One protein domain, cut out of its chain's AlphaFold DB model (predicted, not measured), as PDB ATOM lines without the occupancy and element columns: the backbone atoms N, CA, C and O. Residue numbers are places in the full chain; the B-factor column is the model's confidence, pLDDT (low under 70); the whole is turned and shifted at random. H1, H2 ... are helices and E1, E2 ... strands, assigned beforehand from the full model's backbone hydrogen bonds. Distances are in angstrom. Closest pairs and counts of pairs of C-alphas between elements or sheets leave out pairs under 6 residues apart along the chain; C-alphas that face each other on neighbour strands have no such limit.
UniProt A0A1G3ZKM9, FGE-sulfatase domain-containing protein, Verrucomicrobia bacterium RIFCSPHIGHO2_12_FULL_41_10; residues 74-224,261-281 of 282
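Overview. This is residues 74 to 224 and 261 to 281 of the 282 residues of the protein "FGE-sulfatase domain-containing protein" of Verrucomicrobia bacterium RIFCSPHIGHO2_12_FULL_41_10 (UniProt A0A1G3ZKM9). Little regular structure: a body largely of loops has H3 near its middle and H1 between H3 and hairpin E1 E2; residues 212 to 219 and 274 to 281 stick out. Of 172 printed residues, 57 are in named elements, mostly helix: H1 H2 E1 E2 H3 H4 H5. The whole is compact, radius of gyration of the C-alphas 16.6 A, spanning 49 by 42 by 39 A.

Along the chain. E1 is residues 117 to 120, E2 127 to 130, H1 80 to 90, H2 101 to 104, H3 144 to 155, H4 200 to 214 and H5 271 to 277. C-alpha 80 is at (18.541, -30.758, 22.356), C-alpha 277 at (8.231, -23.437, 1.566).

Arrangement. E1 and E2 are antiparallel, N 118 and O 129 within hydrogen-bond range at 2.9 A. H1 and H3 only just touch, with 3 pairs of C-alphas within 8 A, the closest Phe 86 and Phe 150, 7.0 A. Every O i to N i+4 pair is within range in H1 and H3, 9 of 11 in H4, 0 of 3 in H5, where 2 of 4 O i to N i+3 pairs are.

Size, cuts and confidence. Residues 225 to 260 are cut out; C-alphas 224 and 261 are 9.9 A apart. Confidence is low in 59 residues.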
ATOM      1  N   GLY A  74       5.159 -26.452  16.249       79.00
ATOM      2  CA  GLY A  74       6.099 -27.559  16.331       79.00
ATOM      3  C   GLY A  74       5.404 -28.852  16.764       79.00
ATOM      4  O   GLY A  74       4.725 -28.909  17.792       79.00
ATOM      5  N   LYS A  75       5.595 -29.905  15.968       76.19
ATOM      6  CA  LYS A  75       5.120 -31.262  16.250       76.19
ATOM      7  C   LYS A  75       5.639 -31.748  17.604       76.19
ATOM      8  O   LYS A  75       4.894 -32.350  18.374       76.19
ATOM      9  N   ASN A  76       6.901 -31.431  17.880       74.06
ATOM     10  CA  ASN A  76       7.611 -31.761  19.106       74.06
ATOM     11  C   ASN A  76       8.090 -30.476  19.796       74.06
ATOM     12  O   ASN A  76       8.143 -29.409  19.176       74.06
ATOM     13  N   ASP A  77       8.470 -30.612  21.063       77.00
ATOM     14  CA  ASP A  77       9.285 -29.624  21.774       77.00
ATOM     15  C   ASP A  77      10.607 -29.401  21.030       77.00
ATOM     16  O   ASP A  77      11.092 -30.294  20.325       77.00
ATOM     17  N   VAL A  78      11.181 -28.205  21.182       82.50
ATOM     18  CA  VAL A  78      12.509 -27.908  20.641       82.50
ATOM     19  C   VAL A  78      13.486 -28.924  21.208       82.50
ATOM     20  O   VAL A  78      13.537 -29.149  22.418       82.50
ATOM     21  N   THR A  79      14.230 -29.580  20.328       83.94
ATOM     22  CA  THR A  79      15.099 -30.680  20.727       83.94
ATOM     23  C   THR A  79      16.457 -30.169  21.183       83.94
ATOM     24  O   THR A  79      16.897 -29.069  20.836       83.94
ATOM     25  N   VAL A  80      17.157 -31.002  21.946       85.06
ATOM     26  CA  VAL A  80      18.541 -30.758  22.356       85.06
ATOM     27  C   VAL A  80      19.442 -30.492  21.148       85.06
ATOM     28  O   VAL A  80      20.273 -29.588  21.194       85.06
ATOM     29  N   GLU A  81      19.264 -31.225  20.049       89.06
ATOM     30  CA  GLU A  81      20.047 -31.029  18.822       89.06
ATOM     31  C   GLU A  81      19.766 -29.673  18.167       89.06
ATOM     32  O   GLU A  81      20.703 -28.953  17.818       89.06
ATOM     33  N   GLN A  82      18.491 -29.283  18.069       91.94
ATOM     34  CA  GLN A  82      18.089 -27.983  17.527       91.94
ATOM     35  C   GLN A  82      18.653 -26.828  18.364       91.94
ATOM     36  O   GLN A  82      19.191 -25.865  17.817       91.94
ATOM     37  N   TYR A  83      18.581 -26.937  19.693       93.12
ATOM     38  CA  TYR A  83      19.133 -25.924  20.587       93.12
ATOM     39  C   TYR A  83      20.671 -25.913  20.577       93.12
ATOM     40  O   TYR A  83      21.283 -24.851  20.625       93.12
ATOM     41  N   THR A  84      21.322 -27.070  20.426       94.12
ATOM     42  CA  THR A  84      22.786 -27.153  20.274       94.12
ATOM     43  C   THR A  84      23.257 -26.434  19.011       94.12
ATOM     44  O   THR A  84      24.251 -25.709  19.051       94.12
ATOM     45  N   ALA A  85      22.552 -26.604  17.889       94.94
ATOM     46  CA  ALA A  85      22.867 -25.896  16.648       94.94
ATOM     47  C   ALA A  85      22.737 -24.375  16.816       94.94
ATOM     48  O   ALA A  85      23.611 -23.631  16.374       94.94
ATOM     49  N   PHE A  86      21.696 -23.923  17.523       96.38
ATOM     50  CA  PHE A  86      21.538 -22.521  17.901       96.38
ATOM     51  C   PHE A  86      22.731 -22.009  18.720       96.38
ATOM     52  O   PHE A  86      23.335 -21.004  18.350       96.38
ATOM     53  N   LEU A  87      23.132 -22.720  19.778       96.56
ATOM     54  CA  LEU A  87      24.281 -22.328  20.600       96.56
ATOM     55  C   LEU A  87      25.579 -22.253  19.783       96.56
ATOM     56  O   LEU A  87      26.305 -21.269  19.877       96.56
ATOM     57  N   ASN A  88      25.848 -23.236  18.922       96.25
ATOM     58  CA  ASN A  88      27.027 -23.208  18.050       96.25
ATOM     59  C   ASN A  88      27.009 -22.051  17.039       96.25
ATOM     60  O   ASN A  88      28.071 -21.587  16.631       96.25
ATOM     61  N   ALA A  89      25.829 -21.571  16.636       95.94
ATOM     62  CA  ALA A  89      25.710 -20.464  15.693       95.94
ATOM     63  C   ALA A  89      25.969 -19.093  16.337       95.94
ATOM     64  O   ALA A  89      26.516 -18.212  15.670       95.94
ATOM     65  N   VAL A  90      25.557 -18.886  17.595       96.81
ATOM     66  CA  VAL A  90      25.540 -17.536  18.193       96.81
ATOM     67  C   VAL A  90      26.220 -17.399  19.554       96.81
ATOM     68  O   VAL A  90      26.476 -16.286  20.006       96.81
ATOM     69  N   ALA A  91      26.521 -18.495  20.247       95.88
ATOM     70  CA  ALA A  91      26.982 -18.475  21.636       95.88
ATOM     71  C   ALA A  91      28.499 -18.689  21.788       95.88
ATOM     72  O   ALA A  91      28.954 -19.146  22.827       95.88
ATOM     73  N   ALA A  92      29.315 -18.297  20.803       94.88
ATOM     74  CA  ALA A  92      30.776 -18.382  20.929       94.88
ATOM     75  C   ALA A  92      31.305 -17.591  22.147       94.88
ATOM     76  O   ALA A  92      32.165 -18.076  22.882       94.88
ATOM     77  N   THR A  93      30.762 -16.394  22.397       94.00
ATOM     78  CA  THR A  93      30.986 -15.606  23.630       94.00
ATOM     79  C   THR A  93      29.914 -15.849  24.692       94.00
ATOM     80  O   THR A  93      30.193 -15.721  25.878       94.00
ATOM     81  N   ASP A  94      28.711 -16.211  24.256       93.81
ATOM     82  CA  ASP A  94      27.515 -16.392  25.078       93.81
ATOM     83  C   ASP A  94      27.139 -15.192  25.975       93.81
ATOM     84  O   ASP A  94      26.963 -15.315  27.187       93.81
ATOM     85  N   THR A  95      27.015 -14.009  25.365       94.00
ATOM     86  CA  THR A  95      26.742 -12.726  26.042       94.00
ATOM     87  C   THR A  95      25.495 -12.743  26.931       94.00
ATOM     88  O   THR A  95      25.489 -12.115  27.988       94.00
ATOM     89  N   TYR A  96      24.437 -13.436  26.508       90.94
ATOM     90  CA  TYR A  96      23.157 -13.500  27.218       90.94
ATOM     91  C   TYR A  96      22.940 -14.797  27.998       90.94
ATOM     92  O   TYR A  96      21.814 -15.037  28.426       90.94
ATOM     93  N   HIS A  97      23.988 -15.604  28.202       91.00
ATOM     94  CA  HIS A  97      23.907 -16.872  28.935       91.00
ATOM     95  C   HIS A  97      22.830 -17.815  28.376       91.00
ATOM     96  O   HIS A  97      22.030 -18.382  29.117       91.00
ATOM     97  N   LEU A  98      22.812 -17.978  27.049       92.38
ATOM     98  CA  LEU A  98      21.930 -18.913  26.348       92.38
ATOM     99  C   LEU A  98      22.163 -20.359  26.783       92.38
ATOM    100  O   LEU A  98      21.260 -21.194  26.679       92.38
ATOM    101  N   TYR A  99      23.383 -20.661  27.219       91.44
ATOM    102  CA  TYR A  99      23.730 -21.930  27.821       91.44
ATOM    103  C   TYR A  99      23.701 -21.835  29.347       91.44
ATOM    104  O   TYR A  99      24.456 -21.072  29.954       91.44
ATOM    105  N   ASP A 100      22.880 -22.681  29.964       85.81
ATOM    106  CA  ASP A 100      22.863 -22.878  31.410       85.81
ATOM    107  C   ASP A 100      23.779 -24.053  31.777       85.81
ATOM    108  O   ASP A 100      23.695 -25.123  31.176       85.81
ATOM    109  N   GLU A 101      24.637 -23.889  32.786       84.56
ATOM    110  CA  GLU A 101      25.578 -24.935  33.226       84.56
ATOM    111  C   GLU A 101      24.871 -26.230  33.658       84.56
ATOM    112  O   GLU A 101      25.437 -27.320  33.578       84.56
ATOM    113  N   ARG A 102      23.595 -26.145  34.057       77.50
ATOM    114  CA  ARG A 102      22.779 -27.323  34.374       77.50
ATOM    115  C   ARG A 102      22.486 -28.200  33.158       77.50
ATOM    116  O   ARG A 102      22.180 -29.371  33.355       77.50
ATOM    117  N   MET A 103      22.633 -27.697  31.928       80.69
ATOM    118  CA  MET A 103      22.480 -28.492  30.701       80.69
ATOM    119  C   MET A 103      23.541 -29.599  30.563       80.69
ATOM    120  O   MET A 103      23.289 -30.597  29.885       80.69
ATOM    121  N   GLU A 104      24.708 -29.449  31.198       79.50
ATOM    122  CA  GLU A 104      25.765 -30.475  31.266       79.50
ATOM    123  C   GLU A 104      25.708 -31.300  32.557       79.50
ATOM    124  O   GLU A 104      26.408 -32.303  32.685       79.50
ATOM    125  N   CYS A 105      24.862 -30.917  33.516       65.50
ATOM    126  CA  CYS A 105      24.841 -31.571  34.811       65.50
ATOM    127  C   CYS A 105      24.347 -33.022  34.715       65.50
ATOM    128  O   CYS A 105      23.423 -33.374  33.976       65.50
ATOM    129  N   VAL A 106      24.981 -33.866  35.523       57.03
ATOM    130  CA  VAL A 106      24.614 -35.264  35.737       57.03
ATOM    131  C   VAL A 106      23.647 -35.298  36.900       57.03
ATOM    132  O   VAL A 106      24.035 -35.033  38.042       57.03
ATOM    133  N   SER A 107      22.397 -35.658  36.653       52.62
ATOM    134  CA  SER A 107      21.533 -36.028  37.763       52.62
ATOM    135  C   SER A 107      21.900 -37.447  38.193       52.62
ATOM    136  O   SER A 107      21.555 -38.426  37.535       52.62
ATOM    137  N   ALA A 108      22.578 -37.570  39.337       47.91
ATOM    138  CA  ALA A 108      22.875 -38.867  39.953       47.91
ATOM    139  C   ALA A 108      21.607 -39.689  40.270       47.91
ATOM    140  O   ALA A 108      21.688 -40.900  40.458       47.91
ATOM    141  N   TRP A 109      20.449 -39.025  40.335       46.38
ATOM    142  CA  TRP A 109      19.156 -39.621  40.667       46.38
ATOM    143  C   TRP A 109      18.280 -39.897  39.443       46.38
ATOM    144  O   TRP A 109      17.383 -40.731  39.536       46.38
ATOM    145  N   ASP A 110      18.532 -39.234  38.311       47.97
ATOM    146  CA  ASP A 110      17.754 -39.421  37.088       47.97
ATOM    147  C   ASP A 110      18.649 -39.362  35.831       47.97
ATOM    148  O   ASP A 110      18.975 -38.279  35.324       47.97
ATOM    149  N   PRO A 111      19.053 -40.523  35.288       50.19
ATOM    150  CA  PRO A 111      19.890 -40.585  34.098       50.19
ATOM    151  C   PRO A 111      19.203 -40.022  32.843       50.19
ATOM    152  O   PRO A 111      19.894 -39.740  31.870       50.19
ATOM    153  N   TYR A 112      17.879 -39.817  32.850       47.81
ATOM    154  CA  TYR A 112      17.141 -39.258  31.714       47.81
ATOM    155  C   TYR A 112      17.288 -37.732  31.582       47.81
ATOM    156  O   TYR A 112      17.129 -37.199  30.486       47.81
ATOM    157  N   TYR A 113      17.649 -37.036  32.668       50.66
ATOM    158  CA  TYR A 113      17.983 -35.600  32.673       50.66
ATOM    159  C   TYR A 113      19.490 -35.340  32.749       50.66
ATOM    160  O   TYR A 113      19.920 -34.224  33.031       50.66
ATOM    161  N   SER A 114      20.302 -36.376  32.545       55.59
ATOM    162  CA  SER A 114      21.753 -36.285  32.641       55.59
ATOM    163  C   SER A 114      22.357 -36.006  31.270       55.59
ATOM    164  O   SER A 114      22.152 -36.785  30.345       55.59
ATOM    165  N   TYR A 115      23.135 -34.924  31.170       63.66
ATOM    166  CA  TYR A 115      23.839 -34.476  29.963       63.66
ATOM    167  C   TYR A 115      22.918 -34.246  28.755       63.66
ATOM    168  O   TYR A 115      22.654 -35.147  27.956       63.66
ATOM    169  N   MET A 116      22.486 -33.002  28.556       75.69
ATOM    170  CA  MET A 116      21.808 -32.582  27.325       75.69
ATOM    171  C   MET A 116      22.815 -31.959  26.359       75.69
ATOM    172  O   MET A 116      22.916 -32.364  25.202       75.69
ATOM    173  N   ILE A 117      23.579 -30.980  26.847       88.62
ATOM    174  CA  ILE A 117      24.546 -30.233  26.048       88.62
ATOM    175  C   ILE A 117      25.819 -30.041  26.864       88.62
ATOM    176  O   ILE A 117      25.797 -29.443  27.937       88.62
ATOM    177  N   THR A 118      26.936 -30.498  26.309       91.25
ATOM    178  CA  THR A 118      28.283 -30.270  26.853       91.25
ATOM    179  C   THR A 118      28.900 -29.037  26.198       91.25
ATOM    180  O   THR A 118      28.767 -28.859  24.981       91.25
ATOM    181  N   ARG A 119      29.558 -28.172  26.981       93.69
ATOM    182  CA  ARG A 119      30.240 -26.963  26.486       93.69
ATOM    183  C   ARG A 119      31.745 -27.113  26.665       93.69
ATOM    184  O   ARG A 119      32.234 -27.422  27.740       93.69
ATOM    185  N   SER A 120      32.500 -26.845  25.610       93.75
ATOM    186  CA  SER A 120      33.968 -26.831  25.624       93.75
ATOM    187  C   SER A 120      34.497 -25.489  25.127       93.75
ATOM    188  O   SER A 120      33.799 -24.781  24.405       93.75
ATOM    189  N   GLY A 121      35.735 -25.145  25.487       94.00
ATOM    190  CA  GLY A 121      36.395 -23.913  25.045       94.00
ATOM    191  C   GLY A 121      36.402 -22.804  26.097       94.00
ATOM    192  O   GLY A 121      36.331 -23.060  27.297       94.00
ATOM    193  N   SER A 122      36.535 -21.562  25.636       91.81
ATOM    194  CA  SER A 122      36.627 -20.355  26.470       91.81
ATOM    195  C   SER A 122      35.784 -19.229  25.858       91.81
ATOM    196  O   SER A 122      35.419 -19.346  24.685       91.81
ATOM    197  N   PRO A 123      35.456 -18.150  26.599       89.75
ATOM    198  CA  PRO A 123      34.657 -17.050  26.062       89.75
ATOM    199  C   PRO A 123      35.207 -16.517  24.731       89.75
ATOM    200  O   PRO A 123      36.371 -16.137  24.641       89.75
ATOM    201  N   GLY A 124      34.362 -16.487  23.701       91.50
ATOM    202  CA  GLY A 124      34.717 -16.127  22.320       91.50
ATOM    203  C   GLY A 124      34.982 -17.333  21.414       91.50
ATOM    204  O   GLY A 124      34.988 -17.190  20.195       91.50
ATOM    205  N   HIS A 125      35.148 -18.520  21.998       93.75
ATOM    206  CA  HIS A 125      35.471 -19.770  21.313       93.75
ATOM    207  C   HIS A 125      34.741 -20.974  21.929       93.75
ATOM    208  O   HIS A 125      35.265 -22.090  21.906       93.75
ATOM    209  N   TYR A 126      33.565 -20.771  22.530       95.69
ATOM    210  CA  TYR A 126      32.772 -21.892  23.020       95.69
ATOM    211  C   TYR A 126      32.256 -22.755  21.870       95.69
ATOM    212  O   TYR A 126      31.835 -22.260  20.827       95.69
ATOM    213  N   THR A 127      32.260 -24.063  22.103       94.88
ATOM    214  CA  THR A 127      31.668 -25.078  21.232       94.88
ATOM    215  C   THR A 127      30.748 -25.961  22.056       94.88
ATOM    216  O   THR A 127      31.071 -26.293  23.200       94.88
ATOM    217  N   TYR A 128      29.631 -26.365  21.467       94.31
ATOM    218  CA  TYR A 128      28.565 -27.089  22.140       94.31
ATOM    219  C   TYR A 128      28.310 -28.417  21.444       94.31
ATOM    220  O   TYR A 128      28.232 -28.490  20.215       94.31
ATOM    221  N   ARG A 129      28.144 -29.481  22.227       92.12
ATOM    222  CA  ARG A 129      27.856 -30.814  21.706       92.12
ATOM    223  C   ARG A 129      26.648 -31.413  22.408       92.12
ATOM    224  O   ARG A 129      26.653 -31.575  23.628       92.12
ATOM    225  N   SER A 130      25.658 -31.789  21.600       89.31
ATOM    226  CA  SER A 130      24.508 -32.582  22.028       89.31
ATOM    227  C   SER A 130      24.985 -33.958  22.476       89.31
ATOM    228  O   SER A 130      25.756 -34.623  21.777       89.31
ATOM    229  N   THR A 131      24.507 -34.385  23.634       80.69
ATOM    230  CA  THR A 131      24.681 -35.741  24.168       80.69
ATOM    231  C   THR A 131      23.400 -36.569  24.042       80.69
ATOM    232  O   THR A 131      23.349 -37.698  24.522       80.69
ATOM    233  N   SER A 132      22.369 -36.038  23.367       71.75
ATOM    234  CA  SER A 132      21.149 -36.786  23.054       71.75
ATOM    235  C   SER A 132      21.443 -37.930  22.080       71.75
ATOM    236  O   SER A 132      22.096 -37.740  21.059       71.75
ATOM    237  N   ASN A 133      20.914 -39.117  22.383       60.59
ATOM    238  CA  ASN A 133      21.132 -40.330  21.587       60.59
ATOM    239  C   ASN A 133      20.058 -40.574  20.510       60.59
ATOM    240  O   ASN A 133      20.206 -41.499  19.715       60.59
ATOM    241  N   ASN A 134      18.951 -39.818  20.507       66.06
ATOM    242  CA  ASN A 134      17.793 -40.099  19.645       66.06
ATOM    243  C   ASN A 134      17.249 -38.888  18.867       66.06
ATOM    244  O   ASN A 134      16.224 -39.031  18.203       66.06
ATOM    245  N   GLY A 135      17.869 -37.710  18.987       67.25
ATOM    246  CA  GLY A 135      17.491 -36.460  18.307       67.25
ATOM    247  C   GLY A 135      16.113 -35.877  18.635       67.25
ATOM    248  O   GLY A 135      15.811 -34.746  18.262       67.25
ATOM    249  N   LEU A 136      15.287 -36.606  19.386       68.44
ATOM    250  CA  LEU A 136      13.932 -36.222  19.787       68.44
ATOM    251  C   LEU A 136      13.846 -35.791  21.252       68.44
ATOM    252  O   LEU A 136      12.761 -35.476  21.732       68.44
ATOM    253  N   THR A 137      14.969 -35.793  21.972       72.25
ATOM    254  CA  THR A 137      15.007 -35.374  23.376       72.25
ATOM    255  C   THR A 137      14.685 -33.876  23.461       72.25
ATOM    256  O   THR A 137      15.418 -33.089  22.854       72.25
ATOM    257  N   PRO A 138      13.625 -33.459  24.181       77.38
ATOM    258  CA  PRO A 138      13.313 -32.045  24.398       77.38
ATOM    259  C   PRO A 138      14.440 -31.339  25.147       77.38
ATOM    260  O   PRO A 138      15.011 -31.931  26.059       77.38
ATOM    261  N   ILE A 139      14.747 -30.086  24.805       77.56
ATOM    262  CA  ILE A 139      15.671 -29.255  25.587       77.56
ATOM    263  C   ILE A 139      15.011 -28.800  26.891       77.56
ATOM    264  O   ILE A 139      13.821 -28.497  26.917       77.56
ATOM    265  N   SER A 140      15.792 -28.717  27.964       74.00
ATOM    266  CA  SER A 140      15.389 -28.133  29.243       74.00
ATOM    267  C   SER A 140      16.477 -27.171  29.730       74.00
ATOM    268  O   SER A 140      17.478 -26.971  29.044       74.00
ATOM    269  N   PHE A 141      16.271 -26.533  30.881       73.81
ATOM    270  CA  PHE A 141      17.145 -25.464  31.380       73.81
ATOM    271  C   PHE A 141      17.212 -24.204  30.520       73.81
ATOM    272  O   PHE A 141      18.175 -23.451  30.580       73.81
ATOM    273  N   VAL A 142      16.139 -23.931  29.778       75.00
ATOM    274  CA  VAL A 142      16.000 -22.719  28.967       75.00
ATOM    275  C   VAL A 142      15.115 -21.717  29.703       75.00
ATOM    276  O   VAL A 142      14.051 -22.074  30.209       75.00
ATOM    277  N   ASP A 143      15.547 -20.459  29.789       76.00
ATOM    278  CA  ASP A 143      14.690 -19.368  30.255       76.00
ATOM    279  C   ASP A 143      13.845 -18.775  29.115       76.00
ATOM    280  O   ASP A 143      14.095 -19.002  27.929       76.00
ATOM    281  N   LEU A 144      12.831 -17.979  29.468       76.50
ATOM    282  CA  LEU A 144      11.942 -17.369  28.481       76.50
ATOM    283  C   LEU A 144      12.701 -16.527  27.443       76.50
ATOM    284  O   LEU A 144      12.445 -16.665  26.253       76.50
ATOM    285  N   TYR A 145      13.635 -15.671  27.858       83.44
ATOM    286  CA  TYR A 145      14.353 -14.780  26.944       83.44
ATOM    287  C   TYR A 145      15.269 -15.561  26.003       83.44
ATOM    288  O   TYR A 145      15.390 -15.197  24.835       83.44
ATOM    289  N   CYS A 146      15.858 -16.661  26.467       88.62
ATOM    290  CA  CYS A 146      16.583 -17.601  25.620       88.62
ATOM    291  C   CYS A 146      15.667 -18.237  24.564       88.62
ATOM    292  O   CYS A 146      16.022 -18.271  23.384       88.62
ATOM    293  N   ALA A 147      14.449 -18.642  24.937       84.81
ATOM    294  CA  ALA A 147      13.458 -19.155  23.988       84.81
ATOM    295  C   ALA A 147      12.999 -18.084  22.969       84.81
ATOM    296  O   ALA A 147      12.828 -18.377  21.782       84.81
ATOM    297  N   LEU A 148      12.862 -16.820  23.391       85.94
ATOM    298  CA  LEU A 148      12.570 -15.695  22.490       85.94
ATOM    299  C   LEU A 148      13.728 -15.437  21.509       85.94
ATOM    300  O   LEU A 148      13.491 -15.234  20.316       85.94
ATOM    301  N   ARG A 149      14.979 -15.500  21.982       94.69
ATOM    302  CA  ARG A 149      16.187 -15.390  21.142       94.69
ATOM    303  C   ARG A 149      16.284 -16.524  20.130       94.69
ATOM    304  O   ARG A 149      16.626 -16.271  18.977       94.69
ATOM    305  N   PHE A 150      15.910 -17.739  20.522       94.56
ATOM    306  CA  PHE A 150      15.806 -18.874  19.608       94.56
ATOM    307  C   PHE A 150      14.778 -18.611  18.492       94.56
ATOM    308  O   PHE A 150      15.071 -18.817  17.313       94.56
ATOM    309  N   CYS A 151      13.600 -18.066  18.827       92.00
ATOM    310  CA  CYS A 151      12.603 -17.659  17.827       92.00
ATOM    311  C   CYS A 151      13.133 -16.576  16.874       92.00
ATOM    312  O   CYS A 151      12.882 -16.637  15.669       92.00
ATOM    313  N   ASN A 152      13.878 -15.596  17.388       95.31
ATOM    314  CA  ASN A 152      14.514 -14.563  16.568       95.31
ATOM    315  C   ASN A 152      15.561 -15.138  15.619       95.31
ATOM    316  O   ASN A 152      15.560 -14.813  14.434       95.31
ATOM    317  N   TRP A 153      16.394 -16.049  16.107       96.75
ATOM    318  CA  TRP A 153      17.386 -16.720  15.281       96.75
ATOM    319  C   TRP A 153      16.735 -17.516  14.143       96.75
ATOM    320  O   TRP A 153      17.116 -17.352  12.983       96.75
ATOM    321  N   LEU A 154      15.667 -18.272  14.427       95.12
ATOM    322  CA  LEU A 154      14.851 -18.918  13.391       95.12
ATOM    323  C   LEU A 154      14.241 -17.902  12.409       95.12
ATOM    324  O   LEU A 154      14.261 -18.109  11.193       95.12
ATOM    325  N   HIS A 155      13.712 -16.783  12.912       92.94
ATOM    326  CA  HIS A 155      13.141 -15.709  12.093       92.94
ATOM    327  C   HIS A 155      14.161 -15.121  11.106       92.94
ATOM    328  O   HIS A 155      13.816 -14.844   9.945       92.94
ATOM    329  N   ASN A 156      15.402 -14.960  11.564       93.88
ATOM    330  CA  ASN A 156      16.537 -14.415  10.821       93.88
ATOM    331  C   ASN A 156      17.240 -15.456   9.939       93.88
ATOM    332  O   ASN A 156      18.338 -15.212   9.443       93.88
ATOM    333  N   GLY A 157      16.615 -16.618   9.724       93.19
ATOM    334  CA  GLY A 157      17.154 -17.651   8.843       93.19
ATOM    335  C   GLY A 157      18.387 -18.348   9.408       93.19
ATOM    336  O   GLY A 157      19.210 -18.808   8.629       93.19
ATOM    337  N   GLN A 158      18.495 -18.424  10.737       94.25
ATOM    338  CA  GLN A 158      19.545 -19.144  11.461       94.25
ATOM    339  C   GLN A 158      20.957 -18.602  11.204       94.25
ATOM    340  O   GLN A 158      21.925 -19.349  11.070       94.25
ATOM    341  N   SER A 159      21.066 -17.275  11.139       92.62
ATOM    342  CA  SER A 159      22.333 -16.581  10.912       92.62
ATOM    343  C   SER A 159      23.377 -16.924  11.984       92.62
ATOM    344  O   SER A 159      23.055 -17.051  13.166       92.62
ATOM    345  N   VAL A 160      24.634 -17.053  11.558       94.19
ATOM    346  CA  VAL A 160      25.796 -17.305  12.423       94.19
ATOM    347  C   VAL A 160      26.469 -15.973  12.735       94.19
ATOM    348  O   VAL A 160      26.696 -15.171  11.829       94.19
ATOM    349  N   GLY A 161      26.801 -15.733  14.000       93.06
ATOM    350  CA  GLY A 161      27.473 -14.504  14.413       93.06
ATOM    351  C   GLY A 161      27.162 -14.098  15.845       93.06
ATOM    352  O   GLY A 161      26.589 -14.855  16.621       93.06
ATOM    353  N   ASN A 162      27.546 -12.875  16.200       94.38
ATOM    354  CA  ASN A 162      27.324 -12.341  17.542       94.38
ATOM    355  C   ASN A 162      25.831 -12.233  17.865       94.38
ATOM    356  O   ASN A 162      25.024 -12.033  16.962       94.38
ATOM    357  N   GLN A 163      25.479 -12.302  19.151       95.81
ATOM    358  CA  GLN A 163      24.116 -12.108  19.663       95.81
ATOM    359  C   GLN A 163      23.702 -10.631  19.543       95.81
ATOM    360  O   GLN A 163      23.850  -9.840  20.477       95.81
ATOM    361  N   ASP A 164      23.240 -10.236  18.359       95.12
ATOM    362  CA  ASP A 164      22.898  -8.864  18.005       95.12
ATOM    363  C   ASP A 164      21.561  -8.779  17.251       95.12
ATOM    364  O   ASP A 164      20.784  -9.733  17.177       95.12
ATOM    365  N   LYS A 165      21.258  -7.599  16.704       95.00
ATOM    366  CA  LYS A 165      19.995  -7.309  16.008       95.00
ATOM    367  C   LYS A 165      19.764  -8.162  14.757       95.00
ATOM    368  O   LYS A 165      18.631  -8.252  14.304       95.00
ATOM    369  N   THR A 166      20.812  -8.732  14.175       93.12
ATOM    370  CA  THR A 166      20.739  -9.547  12.957       93.12
ATOM    371  C   THR A 166      20.602 -11.040  13.252       93.12
ATOM    372  O   THR A 166      20.223 -11.798  12.363       93.12
ATOM    373  N   THR A 167      20.856 -11.460  14.496       93.50
ATOM    374  CA  THR A 167      20.813 -12.866  14.918       93.50
ATOM    375  C   THR A 167      19.720 -13.113  15.960       93.50
ATOM    376  O   THR A 167      18.713 -13.732  15.624       93.50
ATOM    377  N   THR A 168      19.863 -12.619  17.194       96.50
ATOM    378  CA  THR A 168      19.029 -13.004  18.347       96.50
ATOM    379  C   THR A 168      18.199 -11.874  18.937       96.50
ATOM    380  O   THR A 168      17.168 -12.145  19.547       96.50
ATOM    381  N   GLU A 169      18.601 -10.612  18.774       95.31
ATOM    382  CA  GLU A 169      17.987  -9.498  19.514       95.31
ATOM    383  C   GLU A 169      16.785  -8.873  18.807       95.31
ATOM    384  O   GLU A 169      15.971  -8.213  19.461       95.31
ATOM    385  N   ARG A 170      16.653  -9.071  17.488       92.88
ATOM    386  CA  ARG A 170      15.502  -8.609  16.699       92.88
ATOM    387  C   ARG A 170      15.050  -9.665  15.700       92.88
ATOM    388  O   ARG A 170      15.831 -10.518  15.299       92.88
ATOM    389  N   GLY A 171      13.783  -9.596  15.305       90.38
ATOM    390  CA  GLY A 171      13.142 -10.537  14.390       90.38
ATOM    391  C   GLY A 171      11.659 -10.626  14.715       90.38
ATOM    392  O   GLY A 171      10.913  -9.661  14.536       90.38
ATOM    393  N   ALA A 172      11.235 -11.762  15.264       85.06
ATOM    394  CA  ALA A 172       9.890 -11.902  15.809       85.06
ATOM    395  C   ALA A 172       9.695 -11.063  17.077       85.06
ATOM    396  O   ALA A 172       8.644 -10.460  17.252       85.06
ATOM    397  N   TYR A 173      10.714 -10.975  17.921       83.38
ATOM    398  CA  TYR A 173      10.723 -10.219  19.161       83.38
ATOM    399  C   TYR A 173      11.783  -9.128  19.112       83.38
ATOM    400  O   TYR A 173      12.876  -9.343  18.595       83.38
ATOM    401  N   THR A 174      11.487  -7.975  19.697       84.81
ATOM    402  CA  THR A 174      12.483  -6.934  19.971       84.81
ATOM    403  C   THR A 174      12.919  -7.064  21.427       84.81
ATOM    404  O   THR A 174      12.120  -6.786  22.323       84.81
ATOM    405  N   LEU A 175      14.151  -7.541  21.639       85.00
ATOM    406  CA  LEU A 175      14.742  -7.785  22.960       85.00
ATOM    407  C   LEU A 175      15.770  -6.714  23.330       85.00
ATOM    408  O   LEU A 175      15.744  -6.230  24.453       85.00
ATOM    409  N   ASP A 176      16.648  -6.345  22.390       89.12
ATOM    410  CA  ASP A 176      17.670  -5.297  22.552       89.12
ATOM    411  C   ASP A 176      18.397  -5.340  23.922       89.12
ATOM    412  O   ASP A 176      18.557  -4.320  24.591       89.12
ATOM    413  N   GLY A 177      18.837  -6.531  24.346       86.75
ATOM    414  CA  GLY A 177      19.547  -6.740  25.612       86.75
ATOM    415  C   GLY A 177      18.673  -7.131  26.807       86.75
ATOM    416  O   GLY A 177      19.197  -7.315  27.902       86.75
ATOM    417  N   ALA A 178      17.364  -7.303  26.618       79.25
ATOM    418  CA  ALA A 178      16.446  -7.748  27.663       79.25
ATOM    419  C   ALA A 178      16.828  -9.128  28.234       79.25
ATOM    420  O   ALA A 178      17.076 -10.085  27.486       79.25
ATOM    421  N   THR A 179      16.841  -9.245  29.564       76.31
ATOM    422  CA  THR A 179      17.123 -10.496  30.284       76.31
ATOM    423  C   THR A 179      16.144 -10.721  31.435       76.31
ATOM    424  O   THR A 179      15.521  -9.787  31.949       76.31
ATOM    425  N   ALA A 180      16.058 -11.971  31.899       67.38
ATOM    426  CA  ALA A 180      15.240 -12.347  33.053       67.38
ATOM    427  C   ALA A 180      15.662 -11.632  34.346       67.38
ATOM    428  O   ALA A 180      14.818 -11.277  35.161       67.38
ATOM    429  N   THR A 181      16.959 -11.378  34.525       63.88
ATOM    430  CA  THR A 181      17.503 -10.745  35.737       63.88
ATOM    431  C   THR A 181      17.131  -9.272  35.875       63.88
ATOM    432  O   THR A 181      17.117  -8.750  36.987       63.88
ATOM    433  N   GLN A 182      16.820  -8.599  34.766       61.41
ATOM    434  CA  GLN A 182      16.521  -7.167  34.738       61.41
ATOM    435  C   GLN A 182      15.018  -6.859  34.665       61.41
ATOM    436  O   GLN A 182      14.649  -5.686  34.658       61.41
ATOM    437  N   ASN A 183      14.144  -7.879  34.626       55.00
ATOM    438  CA  ASN A 183      12.696  -7.723  34.406       55.00
ATOM    439  C   ASN A 183      12.368  -6.822  33.195       55.00
ATOM    440  O   ASN A 183      11.450  -6.001  33.237       55.00
ATOM    441  N   SER A 184      13.155  -6.936  32.127       61.59
ATOM    442  CA  SER A 184      13.049  -6.076  30.948       61.59
ATOM    443  C   SER A 184      11.809  -6.401  30.109       61.59
ATOM    444  O   SER A 184      11.466  -7.557  29.898       61.59
ATOM    445  N   SER A 185      11.137  -5.391  29.559       65.06
ATOM    446  CA  SER A 185      10.038  -5.625  28.613       65.06
ATOM    447  C   SER A 185      10.555  -6.078  27.243       65.06
ATOM    448  O   SER A 185      11.594  -5.602  26.791       65.06
ATOM    449  N   PHE A 186       9.774  -6.889  26.532       73.62
ATOM    450  CA  PHE A 186       9.982  -7.205  25.117       73.62
ATOM    451  C   PHE A 186       8.710  -6.931  24.305       73.62
ATOM    452  O   PHE A 186       7.620  -6.808  24.859       73.62
ATOM    453  N   THR A 187       8.835  -6.830  22.980       75.50
ATOM    454  CA  THR A 187       7.691  -6.644  22.066       75.50
ATOM    455  C   THR A 187       7.675  -7.725  20.993       75.50
ATOM    456  O   THR A 187       8.711  -7.984  20.387       75.50
ATOM    457  N   LEU A 188       6.508  -8.326  20.736       80.44
ATOM    458  CA  LEU A 188       6.273  -9.237  19.611       80.44
ATOM    459  C   LEU A 188       5.854  -8.447  18.360       80.44
ATOM    460  O   LEU A 188       4.845  -7.742  18.360       80.44
ATOM    461  N   ASN A 189       6.585  -8.629  17.268       78.75
ATOM    462  CA  ASN A 189       6.318  -8.046  15.956       78.75
ATOM    463  C   ASN A 189       5.277  -8.890  15.202       78.75
ATOM    464  O   ASN A 189       5.591  -9.553  14.216       78.75
ATOM    465  N   THR A 190       4.025  -8.881  15.665       73.00
ATOM    466  CA  THR A 190       2.946  -9.791  15.212       73.00
ATOM    467  C   THR A 190       2.715  -9.841  13.698       73.00
ATOM    468  O   THR A 190       2.274 -10.864  13.185       73.00
ATOM    469  N   LYS A 191       3.018  -8.763  12.965       76.00
ATOM    470  CA  LYS A 191       2.846  -8.696  11.502       76.00
ATOM    471  C   LYS A 191       3.955  -9.392  10.714       76.00
ATOM    472  O   LYS A 191       3.716  -9.834   9.596       76.00
ATOM    473  N   GLU A 192       5.159  -9.449  11.272       82.19
ATOM    474  CA  GLU A 192       6.356  -9.934  10.575       82.19
ATOM    475  C   GLU A 192       6.885 -11.239  11.174       82.19
ATOM    476  O   GLU A 192       7.652 -11.949  10.522       82.19
ATOM    477  N   ALA A 193       6.478 -11.574  12.402       81.50
ATOM    478  CA  ALA A 193       6.934 -12.740  13.138       81.50
ATOM    479  C   ALA A 193       6.686 -14.042  12.364       81.50
ATOM    480  O   ALA A 193       5.560 -14.507  12.238       81.50
ATOM    481  N   LYS A 194       7.772 -14.658  11.892       90.81
ATOM    482  CA  LYS A 194       7.758 -15.990  11.275       90.81
ATOM    483  C   LYS A 194       7.755 -17.108  12.315       90.81
ATOM    484  O   LYS A 194       7.194 -18.160  12.068       90.81
ATOM    485  N   TRP A 195       8.386 -16.897  13.461       88.19
ATOM    486  CA  TRP A 195       8.483 -17.891  14.527       88.19
ATOM    487  C   TRP A 195       8.206 -17.204  15.852       88.19
ATOM    488  O   TRP A 195       8.749 -16.131  16.095       88.19
ATOM    489  N   PHE A 196       7.357 -17.784  16.689       83.38
ATOM    490  CA  PHE A 196       6.990 -17.209  17.979       83.38
ATOM    491  C   PHE A 196       6.691 -18.303  19.004       83.38
ATOM    492  O   PHE A 196       6.384 -19.437  18.651       83.38
ATOM    493  N   ILE A 197       6.770 -17.967  20.286       81.00
ATOM    494  CA  ILE A 197       6.296 -18.821  21.373       81.00
ATOM    495  C   ILE A 197       4.759 -18.796  21.371       81.00
ATOM    496  O   ILE A 197       4.196 -17.696  21.417       81.00
ATOM    497  N   PRO A 198       4.078 -19.958  21.301       74.19
ATOM    498  CA  PRO A 198       2.621 -20.025  21.342       74.19
ATOM    499  C   PRO A 198       2.060 -19.294  22.565       74.19
ATOM    500  O   PRO A 198       2.614 -19.391  23.662       74.19
ATOM    501  N   THR A 199       0.942 -18.591  22.392       70.75
ATOM    502  CA  THR A 199       0.208 -18.035  23.536       70.75
ATOM    503  C   THR A 199      -0.407 -19.156  24.375       70.75
ATOM    504  O   THR A 199      -0.545 -20.291  23.916       70.75
ATOM    505  N   TYR A 200      -0.818 -18.839  25.601       63.25
ATOM    506  CA  TYR A 200      -1.546 -19.784  26.448       63.25
ATOM    507  C   TYR A 200      -2.803 -20.340  25.762       63.25
ATOM    508  O   TYR A 200      -3.023 -21.548  25.752       63.25
ATOM    509  N   ASP A 201      -3.585 -19.473  25.117       65.88
ATOM    510  CA  ASP A 201      -4.803 -19.878  24.412       65.88
ATOM    511  C   ASP A 201      -4.498 -20.787  23.219       65.88
ATOM    512  O   ASP A 201      -5.171 -21.798  23.019       65.88
ATOM    513  N   GLN A 202      -3.447 -20.478  22.457       69.75
ATOM    514  CA  GLN A 202      -2.965 -21.352  21.390       69.75
ATOM    515  C   GLN A 202      -2.520 -22.708  21.964       69.75
ATOM    516  O   GLN A 202      -2.898 -23.762  21.459       69.75
ATOM    517  N   TRP A 203      -1.779 -22.717  23.070       67.31
ATOM    518  CA  TRP A 203      -1.365 -23.957  23.727       67.31
ATOM    519  C   TRP A 203      -2.549 -24.824  24.182       67.31
ATOM    520  O   TRP A 203      -2.549 -26.044  23.996       67.31
ATOM    521  N   ASN A 204      -3.586 -24.204  24.739       63.62
ATOM    522  CA  ASN A 204      -4.782 -24.914  25.185       63.62
ATOM    523  C   ASN A 204      -5.591 -25.494  24.023       63.62
ATOM    524  O   ASN A 204      -6.057 -26.627  24.141       63.62
ATOM    525  N   LYS A 205      -5.706 -24.776  22.894       64.56
ATOM    526  CA  LYS A 205      -6.342 -25.305  21.672       64.56
ATOM    527  C   LYS A 205      -5.672 -26.602  21.210       64.56
ATOM    528  O   LYS A 205      -6.350 -27.583  20.942       64.56
ATOM    529  N   ILE A 206      -4.338 -26.646  21.237       61.28
ATOM    530  CA  ILE A 206      -3.565 -27.850  20.888       61.28
ATOM    531  C   ILE A 206      -3.890 -29.018  21.814       61.28
ATOM    532  O   ILE A 206      -4.033 -30.151  21.361       61.28
ATOM    533  N   SER A 207      -3.990 -28.753  23.117       58.97
ATOM    534  CA  SER A 207      -4.358 -29.788  24.082       58.97
ATOM    535  C   SER A 207      -5.769 -30.312  23.811       58.97
ATOM    536  O   SER A 207      -5.945 -31.523  23.783       58.97
ATOM    537  N   GLY A 208      -6.737 -29.435  23.532       53.59
ATOM    538  CA  GLY A 208      -8.102 -29.817  23.153       53.59
ATOM    539  C   GLY A 208      -8.165 -30.708  21.906       53.59
ATOM    540  O   GLY A 208      -8.730 -31.798  21.976       53.59
ATOM    541  N   ASP A 209      -7.526 -30.288  20.812       52.31
ATOM    542  CA  ASP A 209      -7.551 -31.006  19.526       52.31
ATOM    543  C   ASP A 209      -6.828 -32.366  19.592       52.31
ATOM    544  O   ASP A 209      -7.296 -33.370  19.053       52.31
ATOM    545  N   ILE A 210      -5.694 -32.453  20.298       48.88
ATOM    546  CA  ILE A 210      -4.965 -33.727  20.441       48.88
ATOM    547  C   ILE A 210      -5.705 -34.689  21.385       48.88
ATOM    548  O   ILE A 210      -5.664 -35.906  21.178       48.88
ATOM    549  N   MET A 211      -6.407 -34.172  22.404       40.81
ATOM    550  CA  MET A 211      -7.238 -34.989  23.301       40.81
ATOM    551  C   MET A 211      -8.421 -35.632  22.560       40.81
ATOM    552  O   MET A 211      -8.807 -36.744  22.921       40.81
ATOM    553  N   SER A 212      -8.971 -34.988  21.520       45.41
ATOM    554  CA  SER A 212     -10.060 -35.567  20.718       45.41
ATOM    555  C   SER A 212      -9.621 -36.688  19.774       45.41
ATOM    556  O   SER A 212     -10.429 -37.572  19.492       45.41
ATOM    557  N   ASP A 213      -8.359 -36.704  19.335       45.75
ATOM    558  CA  ASP A 213      -7.912 -37.614  18.271       45.75
ATOM    559  C   ASP A 213      -7.391 -38.977  18.758       45.75
ATOM    560  O   ASP A 213      -7.432 -39.935  17.991       45.75
ATOM    561  N   ASN A 214      -6.905 -39.114  20.003       39.12
ATOM    562  CA  ASN A 214      -6.182 -40.340  20.399       39.12
ATOM    563  C   ASN A 214      -6.559 -40.999  21.732       39.12
ATOM    564  O   ASN A 214      -6.050 -42.085  21.987       39.12
ATOM    565  N   GLY A 215      -7.410 -40.424  22.591       40.44
ATOM    566  CA  GLY A 215      -7.903 -41.098  23.812       40.44
ATOM    567  C   GLY A 215      -6.843 -41.641  24.800       40.44
ATOM    568  O   GLY A 215      -7.202 -42.286  25.783       40.44
ATOM    569  N   ILE A 216      -5.550 -41.391  24.574       34.06
ATOM    570  CA  ILE A 216      -4.433 -41.861  25.394       34.06
ATOM    571  C   ILE A 216      -3.840 -40.656  26.115       34.06
ATOM    572  O   ILE A 216      -3.120 -39.826  25.560       34.06
ATOM    573  N   ILE A 217      -4.188 -40.589  27.394       41.25
ATOM    574  CA  ILE A 217      -3.540 -39.784  28.425       41.25
ATOM    575  C   ILE A 217      -2.119 -40.348  28.601       41.25
ATOM    576  O   ILE A 217      -1.934 -41.553  28.476       41.25
ATOM    577  N   PHE A 218      -1.148 -39.490  28.923       30.77
ATOM    578  CA  PHE A 218       0.294 -39.762  29.097       30.77
ATOM    579  C   PHE A 218       1.167 -39.529  27.856       30.77
ATOM    580  O   PHE A 218       1.655 -40.465  27.233       30.77
ATOM    581  N   THR A 219       1.411 -38.251  27.539       34.41
ATOM    582  CA  THR A 219       2.745 -37.626  27.300       34.41
ATOM    583  C   THR A 219       2.592 -36.219  26.699       34.41
ATOM    584  O   THR A 219       3.266 -35.833  25.752       34.41
ATOM    585  N   MET A 220       1.700 -35.401  27.262       32.69
ATOM    586  CA  MET A 220       1.730 -33.959  27.017       32.69
ATOM    587  C   MET A 220       2.533 -33.352  28.157       32.69
ATOM    588  O   MET A 220       2.042 -33.281  29.284       32.69
ATOM    589  N   LEU A 221       3.802 -33.033  27.891       35.25
ATOM    590  CA  LEU A 221       4.657 -32.340  28.845       35.25
ATOM    591  C   LEU A 221       3.933 -31.068  29.281       35.25
ATOM    592  O   LEU A 221       3.692 -30.143  28.506       35.25
ATOM    593  N   ARG A 222       3.513 -31.112  30.544       34.12
ATOM    594  CA  ARG A 222       2.994 -29.987  31.301       34.12
ATOM    595  C   ARG A 222       4.001 -28.847  31.183       34.12
ATOM    596  O   ARG A 222       5.205 -29.100  31.213       34.12
ATOM    597  N   TRP A 223       3.518 -27.605  31.143       32.66
ATOM    598  CA  TRP A 223       4.291 -26.498  31.710       32.66
ATOM    599  C   TRP A 223       4.772 -26.980  33.088       32.66
ATOM    600  O   TRP A 223       3.938 -27.227  33.950       32.66
ATOM    601  N   SER A 224       6.067 -27.289  33.197       35.31
ATOM    602  CA  SER A 224       6.796 -27.876  34.331       35.31
ATOM    603  C   SER A 224       6.007 -28.129  35.634       35.31
ATOM    604  O   SER A 224       5.461 -27.214  36.242       35.31
ATOM    605  N   SER A 261      14.950 -22.312  35.967       47.94
ATOM    606  CA  SER A 261      15.245 -22.647  34.552       47.94
ATOM    607  C   SER A 261      14.954 -24.106  34.203       47.94
ATOM    608  O   SER A 261      15.839 -24.938  34.225       47.94
ATOM    609  N   ALA A 262      13.700 -24.460  33.956       47.62
ATOM    610  CA  ALA A 262      13.310 -25.835  33.639       47.62
ATOM    611  C   ALA A 262      12.128 -25.805  32.673       47.62
ATOM    612  O   ALA A 262      11.103 -26.448  32.889       47.62
ATOM    613  N   ILE A 263      12.243 -24.974  31.637       54.50
ATOM    614  CA  ILE A 263      11.219 -24.843  30.607       54.50
ATOM    615  C   ILE A 263      11.683 -25.663  29.405       54.50
ATOM    616  O   ILE A 263      12.730 -25.382  28.822       54.50
ATOM    617  N   THR A 264      10.907 -26.687  29.050       64.94
ATOM    618  CA  THR A 264      10.851 -27.164  27.665       64.94
ATOM    619  C   THR A 264       9.884 -26.249  26.913       64.94
ATOM    620  O   THR A 264       8.938 -25.719  27.502       64.94
ATOM    621  N   PHE A 265      10.121 -25.992  25.627       71.94
ATOM    622  CA  PHE A 265       9.272 -25.083  24.857       71.94
ATOM    623  C   PHE A 265       9.042 -25.582  23.433       71.94
ATOM    624  O   PHE A 265       9.843 -26.333  22.879       71.94
ATOM    625  N   ARG A 266       7.945 -25.124  22.824       80.75
ATOM    626  CA  ARG A 266       7.688 -25.247  21.383       80.75
ATOM    627  C   ARG A 266       7.650 -23.874  20.751       80.75
ATOM    628  O   ARG A 266       7.373 -22.874  21.407       80.75
ATOM    629  N   VAL A 267       7.844 -23.870  19.444       83.50
ATOM    630  CA  VAL A 267       7.653 -22.696  18.603       83.50
ATOM    631  C   VAL A 267       6.430 -22.891  17.713       83.50
ATOM    632  O   VAL A 267       6.098 -24.009  17.321       83.50
ATOM    633  N   ALA A 268       5.766 -21.794  17.396       84.31
ATOM    634  CA  ALA A 268       4.675 -21.696  16.448       84.31
ATOM    635  C   ALA A 268       5.045 -20.757  15.298       84.31
ATOM    636  O   ALA A 268       5.991 -19.972  15.375       84.31
ATOM    637  N   ALA A 269       4.288 -20.874  14.215       87.94
ATOM    638  CA  ALA A 269       4.460 -20.125  12.986       87.94
ATOM    639  C   ALA A 269       3.095 -19.652  12.454       87.94
ATOM    640  O   ALA A 269       2.096 -20.369  12.581       87.94
ATOM    641  N   PRO A 270       3.025 -18.459  11.835       85.88
ATOM    642  CA  PRO A 270       1.801 -17.988  11.206       85.88
ATOM    643  C   PRO A 270       1.511 -18.785   9.929       85.88
ATOM    644  O   PRO A 270       2.406 -19.356   9.304       85.88
ATOM    645  N   VAL A 271       0.260 -18.746   9.476       81.75
ATOM    646  CA  VAL A 271      -0.183 -19.415   8.238       81.75
ATOM    647  C   VAL A 271       0.612 -18.956   7.006       81.75
ATOM    648  O   VAL A 271       0.853 -19.735   6.088       81.75
ATOM    649  N   SER A 272       1.082 -17.705   6.993       74.94
ATOM    650  CA  SER A 272       1.826 -17.113   5.875       74.94
ATOM    651  C   SER A 272       3.189 -17.759   5.591       74.94
ATOM    652  O   SER A 272       3.708 -17.582   4.486       74.94
ATOM    653  N   ASN A 273       3.768 -18.516   6.533       62.25
ATOM    654  CA  ASN A 273       5.084 -19.137   6.351       62.25
ATOM    655  C   ASN A 273       5.109 -20.234   5.275       62.25
ATOM    656  O   ASN A 273       6.093 -20.338   4.545       62.25
ATOM    657  N   LEU A 274       4.033 -21.009   5.107       51.81
ATOM    658  CA  LEU A 274       4.019 -22.130   4.153       51.81
ATOM    659  C   LEU A 274       3.999 -21.706   2.687       51.81
ATOM    660  O   LEU A 274       4.580 -22.393   1.850       51.81
ATOM    661  N   ASN A 275       3.455 -20.525   2.381       48.69
ATOM    662  CA  ASN A 275       3.500 -19.988   1.021       48.69
ATOM    663  C   ASN A 275       4.943 -19.780   0.516       48.69
ATOM    664  O   ASN A 275       5.142 -19.624  -0.687       48.69
ATOM    665  N   ARG A 276       5.958 -19.756   1.396       47.62
ATOM    666  CA  ARG A 276       7.376 -19.727   0.996       47.62
ATOM    667  C   ARG A 276       7.981 -21.115   0.810       47.62
ATOM    668  O   ARG A 276       8.747 -21.280  -0.133       47.62
ATOM    669  N   ASP A 277       7.640 -22.092   1.646       42.41
ATOM    670  CA  ASP A 277       8.231 -23.437   1.566       42.41
ATOM    671  C   ASP A 277       7.568 -24.326   0.503       42.41
ATOM    672  O   ASP A 277       8.216 -25.219  -0.037       42.41
ATOM    673  N   GLU A 278       6.314 -24.064   0.123       41.19
ATOM    674  CA  GLU A 278       5.724 -24.634  -1.100       41.19
ATOM    675  C   GLU A 278       6.319 -24.006  -2.371       41.19
ATOM    676  O   GLU A 278       6.547 -24.702  -3.353       41.19
ATOM    677  N   ARG A 279       6.668 -22.711  -2.346       38.84
ATOM    678  CA  ARG A 279       7.355 -22.031  -3.467       38.84
ATOM    679  C   ARG A 279       8.832 -22.391  -3.618       38.84
ATOM    680  O   ARG A 279       9.403 -22.091  -4.654       38.84
ATOM    681  N   ARG A 280       9.464 -22.959  -2.591       42.72
ATOM    682  CA  ARG A 280      10.842 -23.479  -2.654       42.72
ATOM    683  C   ARG A 280      10.906 -24.944  -3.090       42.72
ATOM    684  O   ARG A 280      11.987 -25.422  -3.411       42.72
ATOM    685  N   ARG A 281       9.769 -25.648  -3.059       42.25
ATOM    686  CA  ARG A 281       9.623 -27.050  -3.479       42.25
ATOM    687  C   ARG A 281       9.065 -27.214  -4.901       42.25
ATOM    688  O   ARG A 281       9.028 -28.343  -5.379       42.25
TER     689      ARG A 281